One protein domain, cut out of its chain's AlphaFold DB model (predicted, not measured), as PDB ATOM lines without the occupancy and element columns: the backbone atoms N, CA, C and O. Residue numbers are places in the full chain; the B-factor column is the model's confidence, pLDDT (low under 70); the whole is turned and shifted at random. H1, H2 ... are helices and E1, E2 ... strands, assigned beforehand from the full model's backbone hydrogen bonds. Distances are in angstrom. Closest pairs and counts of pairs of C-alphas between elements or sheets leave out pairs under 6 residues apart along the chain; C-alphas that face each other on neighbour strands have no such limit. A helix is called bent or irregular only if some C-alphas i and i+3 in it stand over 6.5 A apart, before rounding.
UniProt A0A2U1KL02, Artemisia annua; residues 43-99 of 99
ATOM      1  N   ALA A  43      -2.335 -31.114  36.447       59.31
ATOM      2  CA  ALA A  43      -1.835 -31.277  37.795       59.31
ATOM      3  C   ALA A  43      -2.713 -30.467  38.762       59.31
ATOM      4  O   ALA A  43      -3.124 -29.344  38.469       59.31
ATOM      5  N   MET A  44      -3.055 -31.075  39.897       65.19
ATOM      6  CA  MET A  44      -3.881 -30.434  40.912       65.19
ATOM      7  C   MET A  44      -3.176 -29.159  41.394       65.19
ATOM      8  O   MET A  44      -2.158 -29.231  42.081       65.19
ATOM      9  N   SER A  45      -3.703 -27.993  41.015       76.94
ATOM     10  CA  SER A  45      -3.189 -26.693  41.448       76.94
ATOM     11  C   SER A  45      -3.966 -26.235  42.679       76.94
ATOM     12  O   SER A  45      -5.194 -26.167  42.648       76.94
ATOM     13  N   LEU A  46      -3.262 -25.936  43.768       85.44
ATOM     14  CA  LEU A  46      -3.841 -25.525  45.044       85.44
ATOM     15  C   LEU A  46      -3.439 -24.085  45.366       85.44
ATOM     16  O   LEU A  46      -2.286 -23.684  45.190       85.44
ATOM     17  N   GLY A  47      -4.391 -23.309  45.882       89.62
ATOM     18  CA  GLY A  47      -4.150 -21.960  46.379       89.62
ATOM     19  C   GLY A  47      -4.871 -21.699  47.697       89.62
ATOM     20  O   GLY A  47      -5.958 -22.221  47.919       89.62
ATOM     21  N   ILE A  48      -4.260 -20.888  48.562       89.19
ATOM     22  CA  ILE A  48      -4.851 -20.414  49.823       89.19
ATOM     23  C   ILE A  48      -5.096 -18.912  49.688       89.19
ATOM     24  O   ILE A  48      -4.156 -18.162  49.405       89.19
ATOM     25  N   TRP A  49      -6.344 -18.492  49.884       91.12
ATOM     26  CA  TRP A  49      -6.820 -17.113  49.754       91.12
ATOM     27  C   TRP A  49      -7.305 -16.592  51.110       91.12
ATOM     28  O   TRP A  49      -8.024 -17.305  51.804       91.12
ATOM     29  N   ASP A  50      -6.920 -15.371  51.481       90.00
ATOM     30  CA  ASP A  50      -7.271 -14.760  52.776       90.00
ATOM     31  C   ASP A  50      -8.452 -13.775  52.720       90.00
ATOM     32  O   ASP A  50      -8.810 -13.186  53.734       90.00
ATOM     33  N   GLY A  51      -9.052 -13.580  51.545       89.00
ATOM     34  CA  GLY A  51     -10.086 -12.569  51.306       89.00
ATOM     35  C   GLY A  51      -9.600 -11.405  50.439       89.00
ATOM     36  O   GLY A  51     -10.403 -10.853  49.691       89.00
ATOM     37  N   GLY A  52      -8.301 -11.084  50.461       94.12
ATOM     38  CA  GLY A  52      -7.712  -9.989  49.680       94.12
ATOM     39  C   GLY A  52      -6.594 -10.411  48.725       94.12
ATOM     40  O   GLY A  52      -6.422  -9.788  47.675       94.12
ATOM     41  N   ARG A  53      -5.829 -11.459  49.053       93.00
ATOM     42  CA  ARG A  53      -4.736 -11.968  48.210       93.00
ATOM     43  C   ARG A  53      -4.499 -13.470  48.378       93.00
ATOM     44  O   ARG A  53      -4.819 -14.085  49.394       93.00
ATOM     45  N   PHE A  54      -3.849 -14.067  47.378       90.19
ATOM     46  CA  PHE A  54      -3.354 -15.436  47.485       90.19
ATOM     47  C   PHE A  54      -2.124 -15.452  48.387       90.19
ATOM     48  O   PHE A  54      -1.059 -14.953  48.019       90.19
ATOM     49  N   LEU A  55      -2.258 -16.057  49.564       90.75
ATOM     50  CA  LEU A  55      -1.136 -16.302  50.463       90.75
ATOM     51  C   LEU A  55      -0.246 -17.421  49.931       90.75
ATOM     52  O   LEU A  55       0.972 -17.371  50.072       90.75
ATOM     53  N   PHE A  56      -0.835 -18.432  49.301       90.38
ATOM     54  CA  PHE A  56      -0.091 -19.550  48.743       90.38
ATOM     55  C   PHE A  56      -0.679 -19.971  47.404       90.38
ATOM     56  O   PHE A  56      -1.892 -19.933  47.219       90.38
ATOM     57  N   LYS A  57       0.192 -20.396  46.491       91.88
ATOM     58  CA  LYS A  57      -0.171 -21.030  45.227       91.88
ATOM     59  C   LYS A  57       0.895 -22.060  44.877       91.88
ATOM     60  O   LYS A  57       2.091 -21.741  44.912       91.88
ATOM     61  N   THR A  58       0.468 -23.274  44.555       90.06
ATOM     62  CA  THR A  58       1.361 -24.324  44.067       90.06
ATOM     63  C   THR A  58       1.978 -23.912  42.741       90.06
ATOM     64  O   THR A  58       1.318 -23.317  41.887       90.06
ATOM     65  N   VAL A  59       3.250 -24.246  42.570       87.44
ATOM     66  CA  VAL A  59       3.918 -24.161  41.278       87.44
ATOM     67  C   VAL A  59       3.358 -25.272  40.399       87.44
ATOM     68  O   VAL A  59       3.244 -26.414  40.844       87.44
ATOM     69  N   ASP A  60       2.997 -24.912  39.174       83.94
ATOM     70  CA  ASP A  60       2.549 -25.836  38.140       83.94
ATOM     71  C   ASP A  60       3.633 -25.945  37.061       83.94
ATOM     72  O   ASP A  60       4.449 -25.032  36.895       83.94
ATOM     73  N   SER A  61       3.658 -27.062  36.342       80.69
ATOM     74  CA  SER A  61       4.570 -27.274  35.228       80.69
ATOM     75  C   SER A  61       3.796 -27.815  34.040       80.69
ATOM     76  O   SER A  61       3.094 -28.818  34.141       80.69
ATOM     77  N   ALA A  62       3.997 -27.190  32.879       78.69
ATOM     78  CA  ALA A  62       3.399 -27.630  31.622       78.69
ATOM     79  C   ALA A  62       3.936 -28.995  31.142       78.69
ATOM     80  O   ALA A  62       3.373 -29.596  30.227       78.69
ATOM     81  N   SER A  63       5.028 -29.492  31.735       78.50
ATOM     82  CA  SER A  63       5.621 -30.773  31.364       78.50
ATOM     83  C   SER A  63       4.822 -31.952  31.927       78.50
ATOM     84  O   SER A  63       4.582 -32.052  33.130       78.50
ATOM     85  N   LYS A  64       4.467 -32.899  31.053       78.44
ATOM     86  CA  LYS A  64       3.770 -34.147  31.416       78.44
ATOM     87  C   LYS A  64       4.702 -35.266  31.902       78.44
ATOM     88  O   LYS A  64       4.252 -36.384  32.119       78.44
ATOM     89  N   SER A  65       6.000 -34.999  32.048       84.56
ATOM     90  CA  SER A  65       6.944 -36.007  32.542       84.56
ATOM     91  C   SER A  65       6.693 -36.309  34.022       84.56
ATOM     92  O   SER A  65       6.694 -35.398  34.851       84.56
ATOM     93  N   ALA A  66       6.544 -37.594  34.362       84.75
ATOM     94  CA  ALA A  66       6.316 -38.049  35.735       84.75
ATOM     95  C   ALA A  66       7.425 -37.593  36.702       84.75
ATOM     96  O   ALA A  66       7.148 -37.226  37.840       84.75
ATOM     97  N   VAL A  67       8.673 -37.536  36.226       89.06
ATOM     98  CA  VAL A  67       9.823 -37.076  37.021       89.06
ATOM     99  C   VAL A  67       9.690 -35.593  37.363       89.06
ATOM    100  O   VAL A  67       9.899 -35.194  38.505       89.06
ATOM    101  N   VAL A  68       9.294 -34.772  36.386       87.44
ATOM    102  CA  VAL A  68       9.111 -33.329  36.596       87.44
ATOM    103  C   VAL A  68       7.946 -33.079  37.545       87.44
ATOM    104  O   VAL A  68       8.076 -32.275  38.463       87.44
ATOM    105  N   GLN A  69       6.834 -33.799  37.380       86.00
ATOM    106  CA  GLN A  69       5.684 -33.673  38.277       86.00
ATOM    107  C   GLN A  69       6.018 -34.094  39.711       86.00
ATOM    108  O   GLN A  69       5.599 -33.420  40.651       86.00
ATOM    109  N   TYR A  70       6.815 -35.150  39.887       88.50
ATOM    110  CA  TYR A  70       7.298 -35.562  41.203       88.50
ATOM    111  C   TYR A  70       8.193 -34.494  41.847       88.50
ATOM    112  O   TYR A  70       8.002 -34.131  43.003       88.50
ATOM    113  N   LEU A  71       9.137 -33.915  41.101       90.56
ATOM    114  CA  LEU A  71       9.969 -32.834  41.636       90.56
ATOM    115  C   LEU A  71       9.133 -31.602  42.005       90.56
ATOM    116  O   LEU A  71       9.328 -31.018  43.069       90.56
ATOM    117  N   VAL A  72       8.161 -31.235  41.167       89.56
ATOM    118  CA  VAL A  72       7.237 -30.126  41.442       89.56
ATOM    119  C   VAL A  72       6.386 -30.409  42.686       89.56
ATOM    120  O   VAL A  72       6.191 -29.505  43.502       89.56
ATOM    121  N   SER A  73       5.918 -31.644  42.888       88.06
ATOM    122  CA  SER A  73       5.140 -32.009  44.079       88.06
ATOM    123  C   SER A  73       5.982 -31.942  45.359       88.06
ATOM    124  O   SER A  73       5.506 -31.426  46.376       88.06
ATOM    125  N   VAL A  74       7.250 -32.357  45.301       91.75
ATOM    126  CA  VAL A  74       8.205 -32.221  46.412       91.75
ATOM    127  C   VAL A  74       8.460 -30.747  46.722       91.75
ATOM    128  O   VAL A  74       8.347 -30.341  47.879       91.75
ATOM    129  N   VAL A  75       8.720 -29.920  45.705       92.50
ATOM    130  CA  VAL A  75       8.916 -28.471  45.880       92.50
ATOM    131  C   VAL A  75       7.688 -27.831  46.526       92.50
ATOM    132  O   VAL A  75       7.824 -27.076  47.488       92.50
ATOM    133  N   ASN A  76       6.483 -28.158  46.054       92.38
ATOM    134  CA  ASN A  76       5.243 -27.645  46.634       92.38
ATOM    135  C   ASN A  76       5.065 -28.078  48.097       92.38
ATOM    136  O   ASN A  76       4.692 -27.252  48.930       92.38
ATOM    137  N   SER A  77       5.393 -29.330  48.425       90.19
ATOM    138  CA  SER A  77       5.307 -29.864  49.790       90.19
ATOM    139  C   SER A  77       6.290 -29.175  50.737       90.19
ATOM    140  O   SER A  77       5.897 -28.712  51.806       90.19
ATOM    141  N   VAL A  78       7.550 -29.015  50.323       92.06
ATOM    142  CA  VAL A  78       8.566 -28.288  51.102       92.06
ATOM    143  C   VAL A  78       8.147 -26.836  51.302       92.06
ATOM    144  O   VAL A  78       8.238 -26.307  52.405       92.06
ATOM    145  N   ARG A  79       7.629 -26.183  50.261       92.19
ATOM    146  CA  ARG A  79       7.197 -24.783  50.333       92.19
ATOM    147  C   ARG A  79       5.989 -24.594  51.257       92.19
ATOM    148  O   ARG A  79       5.924 -23.584  51.958       92.19
ATOM    149  N   MET A  80       5.069 -25.562  51.297       90.06
ATOM    150  CA  MET A  80       3.980 -25.604  52.281       90.06
ATOM    151  C   MET A  80       4.520 -25.779  53.702       90.06
ATOM    152  O   MET A  80       4.139 -25.013  54.587       90.06
ATOM    153  N   LEU A  81       5.439 -26.726  53.909       90.00
ATOM    154  CA  LEU A  81       6.059 -26.977  55.213       90.00
ATOM    155  C   LEU A  81       6.856 -25.772  55.717       90.00
ATOM    156  O   LEU A  81       6.767 -25.439  56.890       90.00
ATOM    157  N   LEU A  82       7.591 -25.070  54.859       89.75
ATOM    158  CA  LEU A  82       8.342 -23.880  55.271       89.75
ATOM    159  C   LEU A  82       7.422 -22.717  55.652       89.75
ATOM    160  O   LEU A  82       7.726 -21.974  56.580       89.75
ATOM    161  N   ARG A  83       6.298 -22.545  54.947       88.94
ATOM    162  CA  ARG A  83       5.375 -21.434  55.209       88.94
ATOM    163  C   ARG A  83       4.462 -21.684  56.406       88.94
ATOM    164  O   ARG A  83       4.190 -20.753  57.155       88.94
ATOM    165  N   TYR A  84       3.962 -22.908  56.555       88.81
ATOM    166  CA  TYR A  84       2.933 -23.247  57.544       88.81
ATOM    167  C   TYR A  84       3.424 -24.206  58.635       88.81
ATOM    168  O   TYR A  84       2.712 -24.445  59.612       88.81
ATOM    169  N   GLY A  85       4.635 -24.750  58.507       86.94
ATOM    170  CA  GLY A  85       5.202 -25.692  59.464       86.94
ATOM    171  C   GLY A  85       4.315 -26.918  59.657       86.94
ATOM    172  O   GLY A  85       3.698 -27.441  58.730       86.94
ATOM    173  N   VAL A  86       4.207 -27.333  60.917       83.50
ATOM    174  CA  VAL A  86       3.313 -28.408  61.370       83.50
ATOM    175  C   VAL A  86       1.880 -27.931  61.640       83.50
ATOM    176  O   VAL A  86       1.062 -28.711  62.118       83.50
ATOM    177  N   SER A  87       1.546 -26.665  61.351       80.31
ATOM    178  CA  SER A  87       0.215 -26.103  61.634       80.31
ATOM    179  C   SER A  87      -0.902 -26.857  60.899       80.31
ATOM    180  O   SER A  87      -1.977 -27.069  61.452       80.31
ATOM    181  N   LEU A  88      -0.618 -27.374  59.698       72.25
ATOM    182  CA  LEU A  88      -1.557 -28.193  58.922       72.25
ATOM    183  C   LEU A  88      -1.971 -29.480  59.653       72.25
ATOM    184  O   LEU A  88      -3.110 -29.912  59.524       72.25
ATOM    185  N   LEU A  89      -1.082 -30.070  60.460       73.38
ATOM    186  CA  LEU A  89      -1.390 -31.279  61.235       73.38
ATOM    187  C   LEU A  89      -2.293 -30.981  62.440       73.38
ATOM    188  O   LEU A  89      -2.941 -31.883  62.960       73.38
ATOM    189  N   LYS A  90      -2.366 -29.714  62.866       71.38
ATOM    190  CA  LYS A  90      -3.241 -29.249  63.950       71.38
ATOM    191  C   LYS A  90      -4.631 -28.829  63.460       71.38
ATOM    192  O   LYS A  90      -5.465 -28.479  64.288       71.38
ATOM    193  N   MET A  91      -4.912 -28.875  62.148       65.69
ATOM    194  CA  MET A  91      -6.224 -28.482  61.604       65.69
ATOM    195  C   MET A  91      -7.385 -29.268  62.216       65.69
ATOM    196  O   MET A  91      -8.428 -28.675  62.469       65.69
ATOM    197  N   ASN A  92      -7.199 -30.558  62.522       64.81
ATOM    198  CA  ASN A  92      -8.258 -31.380  63.120       64.81
ATOM    199  C   ASN A  92      -8.734 -30.829  64.475       64.81
ATOM    200  O   ASN A  92      -9.918 -30.908  64.779       64.81
ATOM    201  N   THR A  93      -7.850 -30.186  65.242       66.75
ATOM    202  CA  THR A  93      -8.186 -29.599  66.548       66.75
ATOM    203  C   THR A  93      -9.063 -28.348  66.429       66.75
ATOM    204  O   THR A  93      -9.774 -28.015  67.366       66.75
ATOM    205  N   PHE A  94      -9.045 -27.652  65.287       64.88
ATOM    206  CA  PHE A  94      -9.894 -26.474  65.053       64.88
ATOM    207  C   PHE A  94     -11.278 -26.827  64.491       64.88
ATOM    208  O   PHE A  94     -12.168 -25.980  64.497       64.88
ATOM    209  N   VAL A  95     -11.455 -28.051  63.984       62.31
ATOM    210  CA  VAL A  95     -12.737 -28.543  63.451       62.31
ATOM    211  C   VAL A  95     -13.577 -29.195  64.557       62.31
ATOM    212  O   VAL A  95     -14.803 -29.146  64.496       62.31
ATOM    213  N   GLU A  96     -12.950 -29.704  65.622       58.12
ATOM    214  CA  GLU A  96     -13.626 -30.064  66.877       58.12
ATOM    215  C   GLU A  96     -13.931 -28.815  67.724       58.12
ATOM    216  O   GLU A  96     -13.382 -28.586  68.798       58.12
ATOM    217  N   CYS A  97     -14.833 -27.974  67.234       54.03
ATOM    218  CA  CYS A  97     -15.550 -27.006  68.056       54.03
ATOM    219  C   CYS A  97     -17.032 -27.110  67.707       54.03
ATOM    220  O   CYS A  97     -17.500 -26.510  66.742       54.03
ATOM    221  N   GLY A  98     -17.749 -27.916  68.488       56.81
ATOM    222  CA  GLY A  98     -19.190 -28.103  68.363       56.81
ATOM    223  C   GLY A  98     -19.660 -29.392  69.025       56.81
ATOM    224  O   GLY A  98     -20.124 -30.291  68.329       56.81
ATOM    225  N   VAL A  99     -19.495 -29.480  70.349       41.12
ATOM    226  CA  VAL A  99     -20.397 -30.278  71.197       41.12
ATOM    227  C   VAL A  99     -21.550 -29.371  71.595       41.12
ATOM    228  O   VAL A  99     -21.251 -28.205  71.945       41.12
TER     229      VAL A  99
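AT A GLANCE: This is residues 43 to 99 of the 99 residues of a protein of Artemisia annua (UniProt A0A2U1KL02). A small hairpin of two antiparallel strands, E1 and E2, sits beside one long helix, H1; past the end of H1, residues 89 to 99, of which 89 to 95 belong to H2, stick out as a tail. The printed part has 57 residues, with two named strands and two named helices in the order E1, E2, H1, H2 along the chain; of the 35 residues in named elements helices hold 28 and strands 7, and the class is mostly helix. The whole is loose, with a radius of gyration of the C-alphas of 14.4 A, and spans 47 by 25 by 20 A.

HOW THE PARTS SIT: E1, residues 47 to 49, and E2, residues 54 to 57, form a hairpin, antiparallel at 175 degrees; N 48 and O 56, 2.9 A apart, are within hydrogen-bond range. E2 and H1, residues 66 to 84, are near each other, with 8 pairs of C-alphas within 10 A; E1 and H1 are apart. H1 and H2, residues 87 to 95, meet only through their link. Every O i to N i+4 pair is within hydrogen-bond range in H1; in H2 1 of 5 is, and 5 of 6 O i to N i+3 pairs.

IN THESE COORDINATES: From first to last C-alpha E1 measures 6.5 A, E2 6.8 A, H1 26.6 A and H2 13.3 A. E1 begins at C-alpha 47 (-4.150, -21.960, 46.379); H2 ends at C-alpha 95 (-12.737, -28.543, 63.451). H2 is irregular: C-alphas 89 and 92 are 7.1 A apart.

THE WHOLE: The C-alphas farthest apart, of Ser 65 and Val 99, are 47.7 A apart. The printed part has no cut and no long link. Residues 43 to 44 and 91 to 99 have pLDDT under 70.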